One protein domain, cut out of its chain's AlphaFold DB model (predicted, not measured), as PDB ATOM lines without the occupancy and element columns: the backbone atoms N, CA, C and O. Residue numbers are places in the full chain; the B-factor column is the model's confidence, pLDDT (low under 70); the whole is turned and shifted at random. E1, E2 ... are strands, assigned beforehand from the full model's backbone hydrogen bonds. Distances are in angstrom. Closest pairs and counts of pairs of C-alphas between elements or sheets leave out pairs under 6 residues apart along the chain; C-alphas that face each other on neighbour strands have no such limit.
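What this domain is: This is residues 2 to 115 of the 1096 residues of the protein "Putative cell wall binding repeat" of Clostridium sp. CAG:58 (UniProt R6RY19). The chain is wound as a solenoid of four stacked turns, roughly triangular in cross-section, and each turn gives one strand to each of three walls. The walls are three all-parallel sheets, in the orders E1 E4 E7 E10, E2 E5 E8 E11 and E3 E6 E9 E12; loops join them at the corners. The printed part has 114 residues, with no named helix and twelve named strands, E1 to E12 in order along the chain. The class is all strand, though under half of the residues, 48 of 114, are in named elements. The whole is compact, with a radius of gyration of the C-alphas of 12.7 A, and rounded, spanning 33 by 29 by 24 A.

Where its parts are: The first sheet holds E1, residues 10 to 13, 10.3 A long and beginning at C-alpha 10 (10.956, 5.707, 39.784); E4, residues 37 to 42, 12.4 A; E7, residues 61 to 66, 13.6 A; and E10, residues 92 to 95, 10.7 A. The second holds E2, residues 17 to 20, 10.3 A; E5, residues 45 to 48, 10.4 A; E8, residues 75 to 78, 9.8 A; and E11, residues 98 to 101, 10.0 A. The third holds E3, residues 25 to 27, 6.3 A; E6, residues 53 to 55, 6.2 A; E9, residues 81 to 83, 6.2 A; and E12, residues 106 to 108, 6.3 A, ending at C-alpha 108 (4.014, 16.867, 23.267).

How they stand to each other: In the first sheet, E1 and E10 are edge strands. N 10 and O 38, of E1 and E4, are within hydrogen-bond range at 2.9 A. Between E4 and E7, N 64 and O 39 are 2.8 A apart; between E7 and E10, N 95 and O 65 are 2.8 A apart. The first and second sheets form a sandwich, two sheets face to face, 9.4 A centre to centre where they face each other, with strands at 26 degrees. The closest C-alphas of E7 and E8 are those of Ala 65 and Met 76, 7.3 A apart. In the second sheet, N 20 of E2 and O 47 of E5 are 2.8 A apart. E8 runs on into E9 across a break of 2 residues, at 75 degrees. In the third sheet, N 54 of E6 and O 81 of E9 are 2.8 A apart.

The domain as a whole: The C-alphas farthest apart are those of Trp 2 and Pro 103, 34.8 A. The printed part has no cut. No link is long; E3 to E4, E7 to E8 and E9 to E10 are short, and the others are tight. Outside the named strands, residues 86 to 87 pair with residues 111 to 112, parallel. Mean pLDDT of the printed part is 90.5, and residues 2 to 6 are under 70.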
ATOM      1  N   TRP A   2       9.697  -8.740  44.320       35.66
ATOM      2  CA  TRP A   2       9.482  -7.300  44.092       35.66
ATOM      3  C   TRP A   2       8.363  -7.071  43.076       35.66
ATOM      4  O   TRP A   2       8.584  -7.144  41.880       35.66
ATOM      5  N   GLN A   3       7.157  -6.818  43.592       42.59
ATOM      6  CA  GLN A   3       5.928  -6.575  42.833       42.59
ATOM      7  C   GLN A   3       5.955  -5.243  42.042       42.59
ATOM      8  O   GLN A   3       4.898  -4.674  41.843       42.59
ATOM      9  N   GLY A   4       7.111  -4.642  41.748       50.56
ATOM     10  CA  GLY A   4       7.152  -3.405  40.949       50.56
ATOM     11  C   GLY A   4       6.915  -3.711  39.472       50.56
ATOM     12  O   GLY A   4       7.191  -4.840  39.053       50.56
ATOM     13  N   GLY A   5       6.422  -2.739  38.700       56.94
ATOM     14  CA  GLY A   5       6.470  -2.817  37.241       56.94
ATOM     15  C   GLY A   5       7.888  -3.170  36.777       56.94
ATOM     16  O   GLY A   5       8.884  -2.754  37.380       56.94
ATOM     17  N   ALA A   6       8.003  -4.011  35.749       62.94
ATOM     18  CA  ALA A   6       9.311  -4.369  35.215       62.94
ATOM     19  C   ALA A   6      10.003  -3.102  34.676       62.94
ATOM     20  O   ALA A   6       9.367  -2.283  34.031       62.94
ATOM     21  N   GLY A   7      11.295  -2.908  34.954       70.31
ATOM     22  CA  GLY A   7      12.064  -1.806  34.355       70.31
ATOM     23  C   GLY A   7      11.720  -0.379  34.820       70.31
ATOM     24  O   GLY A   7      12.030   0.551  34.083       70.31
ATOM     25  N   ALA A   8      11.119  -0.192  36.006       79.81
ATOM     26  CA  ALA A   8      10.775   1.133  36.545       79.81
ATOM     27  C   ALA A   8      11.998   2.013  36.885       79.81
ATOM     28  O   ALA A   8      12.922   1.552  37.560       79.81
ATOM     29  N   ALA A   9      11.982   3.292  36.485       84.94
ATOM     30  CA  ALA A   9      13.015   4.266  36.866       84.94
ATOM     31  C   ALA A   9      12.730   4.911  38.232       84.94
ATOM     32  O   ALA A   9      13.632   5.067  39.056       84.94
ATOM     33  N   VAL A  10      11.464   5.246  38.488       90.06
ATOM     34  CA  VAL A  10      10.956   5.707  39.784       90.06
ATOM     35  C   VAL A  10       9.808   4.798  40.193       90.06
ATOM     36  O   VAL A  10       8.871   4.598  39.425       90.06
ATOM     37  N   HIS A  11       9.881   4.260  41.410       91.25
ATOM     38  CA  HIS A  11       8.882   3.341  41.950       91.25
ATOM     39  C   HIS A  11       8.385   3.823  43.313       91.25
ATOM     40  O   HIS A  11       9.176   3.902  44.257       91.25
ATOM     41  N   VAL A  12       7.090   4.118  43.436       91.12
ATOM     42  CA  VAL A  12       6.464   4.633  44.669       91.12
ATOM     43  C   VAL A  12       5.443   3.628  45.195       91.12
ATOM     44  O   VAL A  12       4.645   3.097  44.424       91.12
ATOM     45  N   ARG A  13       5.448   3.339  46.505       88.69
ATOM     46  CA  ARG A  13       4.504   2.385  47.120       88.69
ATOM     47  C   ARG A  13       4.045   2.786  48.515       88.69
ATOM     48  O   ARG A  13       4.743   3.550  49.176       88.69
ATOM     49  N   ASN A  14       2.994   2.112  48.990       84.19
ATOM     50  CA  ASN A  14       2.550   2.080  50.391       84.19
ATOM     51  C   ASN A  14       2.311   3.480  50.972       84.19
ATOM     52  O   ASN A  14       2.932   3.848  51.966       84.19
ATOM     53  N   GLU A  15       1.449   4.256  50.318       86.69
ATOM     54  CA  GLU A  15       1.107   5.640  50.668       86.69
ATOM     55  C   GLU A  15       2.304   6.608  50.610       86.69
ATOM     56  O   GLU A  15       2.278   7.697  51.177       86.69
ATOM     57  N   GLY A  16       3.382   6.219  49.923       90.31
ATOM     58  CA  GLY A  16       4.528   7.087  49.680       90.31
ATOM     59  C   GLY A  16       4.220   8.191  48.667       90.31
ATOM     60  O   GLY A  16       3.366   8.029  47.798       90.31
ATOM     61  N   THR A  17       4.988   9.275  48.737       93.75
ATOM     62  CA  THR A  17       4.935  10.394  47.788       93.75
ATOM     63  C   THR A  17       6.313  10.613  47.175       93.75
ATOM     64  O   THR A  17       7.316  10.634  47.895       93.75
ATOM     65  N   ALA A  18       6.375  10.814  45.860       94.88
ATOM     66  CA  ALA A  18       7.579  11.272  45.173       94.88
ATOM     67  C   ALA A  18       7.304  12.557  44.385       94.88
ATOM     68  O   ALA A  18       6.258  12.702  43.761       94.88
ATOM     69  N   VAL A  19       8.265  13.481  44.407       96.38
ATOM     70  CA  VAL A  19       8.161  14.777  43.727       96.38
ATOM     71  C   VAL A  19       9.364  14.956  42.808       96.38
ATOM     72  O   VAL A  19      10.508  14.964  43.270       96.38
ATOM     73  N   LEU A  20       9.113  15.118  41.510       96.25
ATOM     74  CA  LEU A  20      10.097  15.601  40.552       96.25
ATOM     75  C   LEU A  20      10.088  17.132  40.611       96.25
ATOM     76  O   LEU A  20       9.133  17.784  40.192       96.25
ATOM     77  N   SER A  21      11.135  17.696  41.211       96.50
ATOM     78  CA  SER A  21      11.249  19.137  41.445       96.50
ATOM     79  C   SER A  21      11.329  19.935  40.140       96.50
ATOM     80  O   SER A  21      11.599  19.383  39.080       96.50
ATOM     81  N   GLN A  22      11.174  21.259  40.227       94.44
ATOM     82  CA  GLN A  22      11.232  22.176  39.080       94.44
ATOM     83  C   GLN A  22      12.488  22.025  38.198       94.44
ATOM     84  O   GLN A  22      12.425  22.302  37.011       94.44
ATOM     85  N   SER A  23      13.631  21.605  38.751       91.81
ATOM     86  CA  SER A  23      14.866  21.356  37.986       91.81
ATOM     87  C   SER A  23      15.139  19.867  37.742       91.81
ATOM     88  O   SER A  23      16.230  19.499  37.309       91.81
ATOM     89  N   GLY A  24      14.209  18.997  38.130       94.44
ATOM     90  CA  GLY A  24      14.323  17.554  38.002       94.44
ATOM     91  C   GLY A  24      14.033  17.105  36.576       94.44
ATOM     92  O   GLY A  24      13.057  17.540  35.969       94.44
ATOM     93  N   SER A  25      14.867  16.203  36.054       95.62
ATOM     94  CA  SER A  25      14.684  15.642  34.717       95.62
ATOM     95  C   SER A  25      14.925  14.137  34.676       95.62
ATOM     96  O   SER A  25      15.908  13.662  35.250       95.62
ATOM     97  N   ILE A  26      14.100  13.411  33.925       95.69
ATOM     98  CA  ILE A  26      14.293  11.994  33.597       95.69
ATOM     99  C   ILE A  26      14.327  11.869  32.074       95.69
ATOM    100  O   ILE A  26      13.347  12.191  31.414       95.69
ATOM    101  N   LYS A  27      15.457  11.437  31.500       95.56
ATOM    102  CA  LYS A  27      15.656  11.486  30.043       95.56
ATOM    103  C   LYS A  27      16.218  10.200  29.460       95.56
ATOM    104  O   LYS A  27      17.052   9.548  30.086       95.56
ATOM    105  N   GLY A  28      15.823   9.886  28.226       92.50
ATOM    106  CA  GLY A  28      16.522   8.911  27.380       92.50
ATOM    107  C   GLY A  28      16.416   7.451  27.828       92.50
ATOM    108  O   GLY A  28      17.247   6.632  27.434       92.50
ATOM    109  N   ILE A  29      15.427   7.112  28.658       92.31
ATOM    110  CA  ILE A  29      15.227   5.741  29.143       92.31
ATOM    111  C   ILE A  29      14.616   4.895  28.029       92.31
ATOM    112  O   ILE A  29      13.639   5.310  27.415       92.31
ATOM    113  N   ALA A  30      15.176   3.713  27.776       90.25
ATOM    114  CA  ALA A  30      14.649   2.770  26.798       90.25
ATOM    115  C   ALA A  30      14.023   1.552  27.490       90.25
ATOM    116  O   ALA A  30      14.622   0.976  28.401       90.25
ATOM    117  N   GLY A  31      12.830   1.165  27.048       85.62
ATOM    118  CA  GLY A  31      12.140  -0.053  27.459       85.62
ATOM    119  C   GLY A  31      12.300  -1.168  26.428       85.62
ATOM    120  O   GLY A  31      12.481  -0.926  25.239       85.62
ATOM    121  N   GLU A  32      12.225  -2.416  26.887       83.44
ATOM    122  CA  GLU A  32      12.244  -3.601  26.014       83.44
ATOM    123  C   GLU A  32      10.855  -4.252  25.909       83.44
ATOM    124  O   GLU A  32      10.581  -5.005  24.974       83.44
ATOM    125  N   SER A  33       9.958  -3.928  26.845       82.56
ATOM    126  CA  SER A  33       8.614  -4.485  26.987       82.56
ATOM    127  C   SER A  33       7.578  -3.374  27.138       82.56
ATOM    128  O   SER A  33       7.864  -2.336  27.730       82.56
ATOM    129  N   ALA A  34       6.352  -3.629  26.673       78.00
ATOM    130  CA  ALA A  34       5.211  -2.725  26.837       78.00
ATOM    131  C   ALA A  34       4.792  -2.520  28.310       78.00
ATOM    132  O   ALA A  34       4.100  -1.557  28.621       78.00
ATOM    133  N   GLU A  35       5.235  -3.399  29.214       80.69
ATOM    134  CA  GLU A  35       5.000  -3.290  30.662       80.69
ATOM    135  C   GLU A  35       6.074  -2.454  31.382       80.69
ATOM    136  O   GLU A  35       5.988  -2.254  32.594       80.69
ATOM    137  N   HIS A  36       7.118  -2.000  30.673       88.69
ATOM    138  CA  HIS A  36       8.123  -1.121  31.269       88.69
ATOM    139  C   HIS A  36       7.589   0.300  31.396       88.69
ATOM    140  O   HIS A  36       6.944   0.814  30.482       88.69
ATOM    141  N   THR A  37       7.913   0.954  32.511       91.44
ATOM    142  CA  THR A  37       7.470   2.320  32.794       91.44
ATOM    143  C   THR A  37       8.599   3.184  33.344       91.44
ATOM    144  O   THR A  37       9.517   2.686  33.983       91.44
ATOM    145  N   VAL A  38       8.555   4.491  33.115       93.75
ATOM    146  CA  VAL A  38       9.477   5.443  33.738       93.75
ATOM    147  C   VAL A  38       9.059   5.674  35.187       93.75
ATOM    148  O   VAL A  38       9.864   5.468  36.096       93.75
ATOM    149  N   ILE A  39       7.794   6.038  35.408       93.88
ATOM    150  CA  ILE A  39       7.202   6.221  36.735       93.88
ATOM    151  C   ILE A  39       6.178   5.111  36.987       93.88
ATOM    152  O   ILE A  39       5.231   4.960  36.216       93.88
ATOM    153  N   ASP A  40       6.343   4.351  38.069       92.44
ATOM    154  CA  ASP A  40       5.350   3.390  38.564       92.44
ATOM    155  C   ASP A  40       4.902   3.786  39.974       92.44
ATOM    156  O   ASP A  40       5.727   3.891  40.889       92.44
ATOM    157  N   THR A  41       3.600   3.990  40.175       91.81
ATOM    158  CA  THR A  41       3.022   4.107  41.520       91.81
ATOM    159  C   THR A  41       2.108   2.926  41.820       91.81
ATOM    160  O   THR A  41       1.311   2.474  40.998       91.81
ATOM    161  N   ALA A  42       2.246   2.409  43.037       90.69
ATOM    162  CA  ALA A  42       1.514   1.271  43.571       90.69
ATOM    163  C   ALA A  42       0.946   1.647  44.947       90.69
ATOM    164  O   ALA A  42       1.593   1.414  45.971       90.69
ATOM    165  N   SER A  43      -0.247   2.242  44.951       91.31
ATOM    166  CA  SER A  43      -0.861   2.939  46.086       91.31
ATOM    167  C   SER A  43       0.071   4.019  46.636       91.31
ATOM    168  O   SER A  43       0.585   3.902  47.745       91.31
ATOM    169  N   GLY A  44       0.388   5.021  45.815       91.75
ATOM    170  CA  GLY A  44       1.252   6.143  46.179       91.75
ATOM    171  C   GLY A  44       1.101   7.316  45.214       91.75
ATOM    172  O   GLY A  44       0.580   7.150  44.109       91.75
ATOM    173  N   ASP A  45       1.586   8.478  45.638       94.50
ATOM    174  CA  ASP A  45       1.429   9.748  44.931       94.50
ATOM    175  C   ASP A  45       2.700  10.144  44.179       94.50
ATOM    176  O   ASP A  45       3.827   9.919  44.639       94.50
ATOM    177  N   PHE A  46       2.515  10.787  43.028       95.94
ATOM    178  CA  PHE A  46       3.612  11.369  42.264       95.94
ATOM    179  C   PHE A  46       3.263  12.773  41.776       95.94
ATOM    180  O   PHE A  46       2.190  12.997  41.219       95.94
ATOM    181  N   GLU A  47       4.192  13.709  41.940       97.12
ATOM    182  CA  GLU A  47       4.066  15.067  41.420       97.12
ATOM    183  C   GLU A  47       5.260  15.413  40.528       97.12
ATOM    184  O   GLU A  47       6.406  15.398  40.972       97.12
ATOM    185  N   ALA A  48       4.991  15.773  39.275       97.25
ATOM    186  CA  ALA A  48       5.947  16.457  38.416       97.25
ATOM    187  C   ALA A  48       5.665  17.957  38.484       97.25
ATOM    188  O   ALA A  48       4.687  18.425  37.910       97.25
ATOM    189  N   VAL A  49       6.498  18.709  39.204       97.62
ATOM    190  CA  VAL A  49       6.307  20.152  39.420       97.62
ATOM    191  C   VAL A  49       6.514  20.919  38.112       97.62
ATOM    192  O   VAL A  49       7.251  20.477  37.229       97.62
ATOM    193  N   SER A  50       5.894  22.093  37.987       97.25
ATOM    194  CA  SER A  50       6.133  23.005  36.863       97.25
ATOM    195  C   SER A  50       7.630  23.231  36.619       97.25
ATOM    196  O   SER A  50       8.381  23.486  37.560       97.25
ATOM    197  N   GLY A  51       8.064  23.101  35.363       94.44
ATOM    198  CA  GLY A  51       9.469  23.173  34.946       94.44
ATOM    199  C   GLY A  51      10.230  21.839  34.951       94.44
ATOM    200  O   GLY A  51      11.284  21.760  34.326       94.44
ATOM    201  N   SER A  52       9.697  20.792  35.593       97.81
ATOM    202  CA  SER A  52      10.276  19.443  35.516       97.81
ATOM    203  C   SER A  52      10.122  18.820  34.123       97.81
ATOM    204  O   SER A  52       9.271  19.247  33.338       97.81
ATOM    205  N   GLU A  53      10.932  17.803  33.812       97.69
ATOM    206  CA  GLU A  53      10.990  17.217  32.466       97.69
ATOM    207  C   GLU A  53      11.081  15.682  32.475       97.69
ATOM    208  O   GLU A  53      11.918  15.094  33.164       97.69
ATOM    209  N   ILE A  54      10.269  15.026  31.646       97.69
ATOM    210  CA  ILE A  54      10.402  13.612  31.277       97.69
ATOM    211  C   ILE A  54      10.466  13.539  29.750       97.69
ATOM    212  O   ILE A  54       9.460  13.782  29.090       97.69
ATOM    213  N   SER A  55      11.629  13.235  29.168       97.69
ATOM    214  CA  SER A  55      11.797  13.385  27.715       97.69
ATOM    215  C   SER A  55      12.657  12.331  27.023       97.69
ATOM    216  O   SER A  55      13.576  11.741  27.599       97.69
ATOM    217  N   GLY A  56      12.360  12.085  25.745       96.44
ATOM    218  CA  GLY A  56      13.159  11.203  24.887       96.44
ATOM    219  C   GLY A  56      13.169   9.735  25.327       96.44
ATOM    220  O   GLY A  56      14.110   9.000  25.014       96.44
ATOM    221  N   CYS A  57      12.178   9.303  26.108       95.19
ATOM    222  CA  CYS A  57      12.051   7.918  26.548       95.19
ATOM    223  C   CYS A  57      11.516   7.051  25.398       95.19
ATOM    224  O   CYS A  57      10.556   7.427  24.738       95.19
ATOM    225  N   ARG A  58      12.134   5.899  25.127       93.94
ATOM    226  CA  ARG A  58      11.858   5.089  23.930       93.94
ATOM    227  C   ARG A  58      11.288   3.724  24.278       93.94
ATOM    228  O   ARG A  58      11.840   3.024  25.120       93.94
ATOM    229  N   ASP A  59      10.230   3.339  23.580       92.31
ATOM    230  CA  ASP A  59       9.523   2.063  23.720       92.31
ATOM    231  C   ASP A  59       9.162   1.717  25.174       92.31
ATOM    232  O   ASP A  59       9.225   0.560  25.595       92.31
ATOM    233  N   ILE A  60       8.798   2.737  25.953       91.38
ATOM    234  CA  ILE A  60       8.524   2.634  27.385       91.38
ATOM    235  C   ILE A  60       7.359   3.547  27.769       91.38
ATOM    236  O   ILE A  60       7.228   4.658  27.255       91.38
ATOM    237  N   MET A  61       6.511   3.092  28.689       92.62
ATOM    238  CA  MET A  61       5.449   3.916  29.260       92.62
ATOM    239  C   MET A  61       6.071   5.041  30.096       92.62
ATOM    240  O   MET A  61       7.030   4.818  30.827       92.62
ATOM    241  N   ALA A  62       5.555   6.264  30.015       93.62
ATOM    242  CA  ALA A  62       6.041   7.341  30.875       93.62
ATOM    243  C   ALA A  62       5.485   7.190  32.297       93.62
ATOM    244  O   ALA A  62       6.190   7.432  33.276       93.62
ATOM    245  N   VAL A  63       4.214   6.800  32.406       92.56
ATOM    246  CA  VAL A  63       3.471   6.875  33.661       92.56
ATOM    247  C   VAL A  63       2.532   5.680  33.841       92.56
ATOM    248  O   VAL A  63       1.636   5.463  33.029       92.56
ATOM    249  N   SER A  64       2.689   4.956  34.949       91.62
ATOM    250  CA  SER A  64       1.789   3.901  35.430       91.62
ATOM    251  C   SER A  64       1.309   4.256  36.837       91.62
ATOM    252  O   SER A  64       2.125   4.419  37.745       91.62
ATOM    253  N   ALA A  65      -0.007   4.387  37.015       90.81
ATOM    254  CA  ALA A  65      -0.633   4.755  38.283       90.81
ATOM    255  C   ALA A  65      -1.620   3.680  38.742       90.81
ATOM    256  O   ALA A  65      -2.687   3.521  38.150       90.81
ATOM    257  N   ASN A  66      -1.301   2.952  39.808       89.94
ATOM    258  CA  ASN A  66      -2.179   1.910  40.333       89.94
ATOM    259  C   ASN A  66      -2.599   2.235  41.762       89.94
ATOM    260  O   ASN A  66      -1.756   2.305  42.652       89.94
ATOM    261  N   ASP A  67      -3.903   2.356  41.999       89.50
ATOM    262  CA  ASP A  67      -4.486   2.381  43.336       89.50
ATOM    263  C   ASP A  67      -5.136   1.024  43.646       89.50
ATOM    264  O   ASP A  67      -6.239   0.716  43.195       89.50
ATOM    265  N   TYR A  68      -4.454   0.194  44.437       88.44
ATOM    266  CA  TYR A  68      -4.975  -1.121  44.823       88.44
ATOM    267  C   TYR A  68      -6.117  -1.058  45.848       88.44
ATOM    268  O   TYR A  68      -6.803  -2.067  46.040       88.44
ATOM    269  N   GLY A  69      -6.329   0.093  46.501       86.94
ATOM    270  CA  GLY A  69      -7.442   0.319  47.426       86.94
ATOM    271  C   GLY A  69      -8.782   0.497  46.712       86.94
ATOM    272  O   GLY A  69      -9.832   0.216  47.293       86.94
ATOM    273  N   ASN A  70      -8.751   0.873  45.427       88.56
ATOM    274  CA  ASN A  70      -9.915   1.269  44.632       88.56
ATOM    275  C   ASN A  70     -10.721   2.417  45.279       88.56
ATOM    276  O   ASN A  70     -11.950   2.463  45.142       88.56
ATOM    277  N   ASP A  71     -10.051   3.307  46.016       86.88
ATOM    278  CA  ASP A  71     -10.666   4.395  46.784       86.88
ATOM    279  C   ASP A  71     -10.365   5.789  46.211       86.88
ATOM    280  O   ASP A  71     -10.978   6.770  46.642       86.88
ATOM    281  N   TYR A  72      -9.529   5.858  45.166       83.81
ATOM    282  CA  TYR A  72      -9.170   7.071  44.429       83.81
ATOM    283  C   TYR A  72      -8.403   8.092  45.277       83.81
ATOM    284  O   TYR A  72      -8.381   9.279  44.938       83.81
ATOM    285  N   VAL A  73      -7.807   7.662  46.393       86.06
ATOM    286  CA  VAL A  73      -7.059   8.559  47.283       86.06
ATOM    287  C   VAL A  73      -5.714   8.939  46.664       86.06
ATOM    288  O   VAL A  73      -5.271  10.073  46.845       86.06
ATOM    289  N   HIS A  74      -5.106   8.035  45.890       87.00
ATOM    290  CA  HIS A  74      -3.797   8.253  45.278       87.00
ATOM    291  C   HIS A  74      -3.861   8.982  43.935       87.00
ATOM    292  O   HIS A  74      -4.658   8.640  43.053       87.00
ATOM    293  N   LYS A  75      -2.983   9.978  43.773       88.81
ATOM    294  CA  LYS A  75      -3.016  10.926  42.657       88.81
ATOM    295  C   LYS A  75      -1.662  11.104  41.987       88.81
ATOM    296  O   LYS A  75      -0.606  11.102  42.621       88.81
ATOM    297  N   MET A  76      -1.722  11.353  40.687       94.19
ATOM    298  CA  MET A  76      -0.600  11.826  39.896       94.19
ATOM    299  C   MET A  76      -0.874  13.221  39.360       94.19
ATOM    300  O   MET A  76      -1.796  13.407  38.569       94.19
ATOM    301  N   LEU A  77      -0.054  14.188  39.763       96.56
ATOM    302  CA  LEU A  77      -0.129  15.562  39.280       96.56
ATOM    303  C   LEU A  77       1.041  15.846  38.338       96.56
ATOM    304  O   LEU A  77       2.200  15.849  38.747       96.56
ATOM    305  N   LEU A  78       0.737  16.086  37.067       97.69
ATOM    306  CA  LEU A  78       1.713  16.298  36.004       97.69
ATOM    307  C   LEU A  78       1.675  17.766  35.563       97.69
ATOM    308  O   LEU A  78       0.914  18.132  34.673       97.69
ATOM    309  N   ASN A  79       2.484  18.609  36.207       97.88
ATOM    310  CA  ASN A  79       2.662  20.029  35.879       97.88
ATOM    311  C   ASN A  79       3.932  20.308  35.048       97.88
ATOM    312  O   ASN A  79       4.131  21.443  34.617       97.88
ATOM    313  N   GLY A  80       4.793  19.309  34.844       96.75
ATOM    314  CA  GLY A  80       6.006  19.396  34.023       96.75
ATOM    315  C   GLY A  80       5.792  19.103  32.532       96.75
ATOM    316  O   GLY A  80       4.669  18.893  32.070       96.75
ATOM    317  N   LEU A  81       6.897  19.065  31.787       98.00
ATOM    318  CA  LEU A  81       6.947  18.682  30.376       98.00
ATOM    319  C   LEU A  81       7.168  17.171  30.234       98.00
ATOM    320  O   LEU A  81       8.124  16.624  30.778       98.00
ATOM    321  N   ILE A  82       6.324  16.517  29.443       98.38
ATOM    322  CA  ILE A  82       6.531  15.163  28.937       98.38
ATOM    323  C   ILE A  82       6.660  15.265  27.419       98.38
ATOM    324  O   ILE A  82       5.691  15.643  26.759       98.38
ATOM    325  N   SER A  83       7.835  14.968  26.859       98.38
ATOM    326  CA  SER A  83       8.054  15.163  25.420       98.38
ATOM    327  C   SER A  83       8.855  14.079  24.717       98.38
ATOM    328  O   SER A  83       9.709  13.419  25.305       98.38
ATOM    329  N   ASP A  84       8.590  13.906  23.421       97.88
ATOM    330  CA  ASP A  84       9.412  13.089  22.514       97.88
ATOM    331  C   ASP A  84       9.569  11.627  22.970       97.88
ATOM    332  O   ASP A  84      10.587  10.970  22.736       97.88
ATOM    333  N   CYS A  85       8.554  11.118  23.668       96.69
ATOM    334  CA  CYS A  85       8.523   9.753  24.181       96.69
ATOM    335  C   CYS A  85       7.807   8.806  23.211       96.69
ATOM    336  O   CYS A  85       6.740   9.138  22.692       96.69
ATOM    337  N   THR A  86       8.336   7.597  23.017       95.25
ATOM    338  CA  THR A  86       7.684   6.530  22.245       95.25
ATOM    339  C   THR A  86       7.302   5.356  23.136       95.25
ATOM    340  O   THR A  86       8.004   5.013  24.084       95.25
ATOM    341  N   THR A  87       6.187   4.709  22.818       92.25
ATOM    342  CA  THR A  87       5.702   3.517  23.520       92.25
ATOM    343  C   THR A  87       5.001   2.576  22.549       92.25
ATOM    344  O   THR A  87       4.323   3.006  21.612       92.25
ATOM    345  N   LYS A  88       5.165   1.271  22.786       89.56
ATOM    346  CA  LYS A  88       4.540   0.214  21.978       89.56
ATOM    347  C   LYS A  88       3.056   0.040  22.290       89.56
ATOM    348  O   LYS A  88       2.319  -0.448  21.435       89.56
ATOM    349  N   ASP A  89       2.637   0.437  23.491       88.44
ATOM    350  CA  ASP A  89       1.238   0.421  23.912       88.44
ATOM    351  C   ASP A  89       0.744   1.848  24.189       88.44
ATOM    352  O   ASP A  89       0.525   2.599  23.240       88.44
ATOM    353  N   SER A  90       0.631   2.242  25.461       92.75
ATOM    354  CA  SER A  90       0.153   3.565  25.893       92.75
ATOM    355  C   SER A  90       1.251   4.343  26.621       92.75
ATOM    356  O   SER A  90       2.161   3.747  27.204       92.75
ATOM    357  N   LEU A  91       1.205   5.678  26.573       94.12
ATOM    358  CA  LEU A  91       2.188   6.551  27.233       94.12
ATOM    359  C   LEU A  91       1.889   6.668  28.724       94.12
ATOM    360  O   LEU A  91       2.808   6.703  29.542       94.12
ATOM    361  N   MET A  92       0.603   6.721  29.061       93.00
ATOM    362  CA  MET A  92       0.131   6.767  30.436       93.00
ATOM    363  C   MET A  92      -0.967   5.737  30.645       93.00
ATOM    364  O   MET A  92      -1.841   5.569  29.789       93.00
ATOM    365  N   ARG A  93      -0.938   5.081  31.802       89.31
ATOM    366  CA  ARG A  93      -1.948   4.116  32.217       89.31
ATOM    367  C   ARG A  93      -2.321   4.325  33.673       89.31
ATOM    368  O   ARG A  93      -1.464   4.573  34.515       89.31
ATOM    369  N   SER A  94      -3.608   4.158  33.960       88.75
ATOM    370  CA  SER A  94      -4.142   4.179  35.321       88.75
ATOM    371  C   SER A  94      -4.992   2.937  35.618       88.75
ATOM    372  O   SER A  94      -5.595   2.344  34.713       88.75
ATOM    373  N   TRP A  95      -5.040   2.561  36.897       88.62
ATOM    374  CA  TRP A  95      -5.955   1.589  37.490       88.62
ATOM    375  C   TRP A  95      -6.483   2.144  38.813       88.62
ATOM    376  O   TRP A  95      -5.729   2.249  39.777       88.62
ATOM    377  N   TYR A  96      -7.758   2.546  38.844       89.62
ATOM    378  CA  TYR A  96      -8.408   3.257  39.962       89.62
ATOM    379  C   TYR A  96      -7.690   4.513  40.507       89.62
ATOM    380  O   TYR A  96      -8.198   5.132  41.434       89.62
ATOM    381  N   ALA A  97      -6.577   4.954  39.919       89.81
ATOM    382  CA  ALA A  97      -5.891   6.182  40.304       89.81
ATOM    383  C   ALA A  97      -6.370   7.386  39.473       89.81
ATOM    384  O   ALA A  97      -6.943   7.241  38.381       89.81
ATOM    385  N   GLU A  98      -6.117   8.589  39.989       92.12
ATOM    386  CA  GLU A  98      -6.364   9.854  39.291       92.12
ATOM    387  C   GLU A  98      -5.074  10.383  38.650       92.12
ATOM    388  O   GLU A  98      -4.097  10.633  39.351       92.12
ATOM    389  N   ILE A  99      -5.075  10.584  37.328       94.31
ATOM    390  CA  ILE A  99      -4.002  11.286  36.608       94.31
ATOM    391  C   ILE A  99      -4.503  12.676  36.215       94.31
ATOM    392  O   ILE A  99      -5.491  12.817  35.497       94.31
ATOM    393  N   THR A 100      -3.799  13.708  36.666       96.50
ATOM    394  CA  THR A 100      -4.089  15.110  36.364       96.50
ATOM    395  C   THR A 100      -2.968  15.695  35.517       96.50
ATOM    396  O   THR A 100      -1.834  15.790  35.986       96.50
ATOM    397  N   VAL A 101      -3.275  16.117  34.290       97.69
ATOM    398  CA  VAL A 101      -2.400  17.016  33.521       97.69
ATOM    399  C   VAL A 101      -2.766  18.429  33.947       97.69
ATOM    400  O   VAL A 101      -3.761  18.981  33.471       97.69
ATOM    401  N   GLY A 102      -2.017  18.953  34.916       97.69
ATOM    402  CA  GLY A 102      -2.333  20.221  35.570       97.69
ATOM    403  C   GLY A 102      -2.075  21.434  34.668       97.69
ATOM    404  O   GLY A 102      -1.621  21.266  33.536       97.69
ATOM    405  N   PRO A 103      -2.321  22.666  35.144       97.19
ATOM    406  CA  PRO A 103      -2.422  23.852  34.287       97.19
ATOM    407  C   PRO A 103      -1.137  24.199  33.528       97.19
ATOM    408  O   PRO A 103      -1.183  24.819  32.471       97.19
ATOM    409  N   THR A 104       0.028  23.806  34.055       97.56
ATOM    410  CA  THR A 104       1.318  23.996  33.370       97.56
ATOM    411  C   THR A 104       1.835  22.729  32.694       97.56
ATOM    412  O   THR A 104       2.885  22.774  32.056       97.56
ATOM    413  N   GLY A 105       1.126  21.609  32.850       98.00
ATOM    414  CA  GLY A 105       1.489  20.319  32.284       98.00
ATOM    415  C   GLY A 105       1.438  20.341  30.764       98.00
ATOM    416  O   GLY A 105       0.496  20.870  30.170       98.00
ATOM    417  N   GLN A 106       2.454  19.758  30.134       98.19
ATOM    418  CA  GLN A 106       2.539  19.655  28.678       98.19
ATOM    419  C   GLN A 106       2.921  18.236  28.275       98.19
ATOM    420  O   GLN A 106       3.905  17.697  28.774       98.19
ATOM    421  N   VAL A 107       2.164  17.647  27.354       98.50
ATOM    422  CA  VAL A 107       2.463  16.353  26.731       98.50
ATOM    423  C   VAL A 107       2.568  16.571  25.226       98.50
ATOM    424  O   VAL A 107       1.562  16.877  24.582       98.50
ATOM    425  N   THR A 108       3.773  16.463  24.661       98.38
ATOM    426  CA  THR A 108       4.014  16.867  23.267       98.38
ATOM    427  C   THR A 108       5.018  16.003  22.518       98.38
ATOM    428  O   THR A 108       5.999  15.534  23.084       98.38
ATOM    429  N   GLY A 109       4.800  15.793  21.219       97.50
ATOM    430  CA  GLY A 109       5.718  15.014  20.378       97.50
ATOM    431  C   GLY A 109       5.807  13.530  20.755       97.50
ATOM    432  O   GLY A 109       6.706  12.824  20.299       97.50
ATOM    433  N   CYS A 110       4.897  13.024  21.589       98.19
ATOM    434  CA  CYS A 110       4.895  11.625  21.994       98.19
ATOM    435  C   CYS A 110       4.171  10.743  20.969       98.19
ATOM    436  O   CYS A 110       3.221  11.166  20.308       98.19
ATOM    437  N   THR A 111       4.587   9.480  20.866       97.44
ATOM    438  CA  THR A 111       3.992   8.493  19.953       97.44
ATOM    439  C   THR A 111       3.611   7.215  20.692       97.44
ATOM    440  O   THR A 111       4.463   6.573  21.305       97.44
ATOM    441  N   ALA A 112       2.343   6.821  20.579       95.00
ATOM    442  CA  ALA A 112       1.810   5.552  21.059       95.00
ATOM    443  C   ALA A 112       1.221   4.753  19.891       95.00
ATOM    444  O   ALA A 112       0.367   5.243  19.148       95.00
ATOM    445  N   THR A 113       1.676   3.511  19.729       91.38
ATOM    446  CA  THR A 113       1.194   2.607  18.669       91.38
ATOM    447  C   THR A 113       0.133   1.619  19.147       91.38
ATOM    448  O   THR A 113      -0.434   0.897  18.330       91.38
ATOM    449  N   GLY A 114      -0.130   1.565  20.455       86.56
ATOM    450  CA  GLY A 114      -1.080   0.636  21.051       86.56
ATOM    451  C   GLY A 114      -2.538   0.947  20.742       86.56
ATOM    452  O   GLY A 114      -2.933   2.075  20.440       86.56
ATOM    453  N   GLU A 115      -3.379  -0.070  20.915       84.88
ATOM    454  CA  GLU A 115      -4.835   0.070  20.809       84.88
ATOM    455  C   GLU A 115      -5.438   0.901  21.959       84.88
ATOM    456  O   GLU A 115      -6.580   1.354  21.856       84.88
TER     457      GLU A 115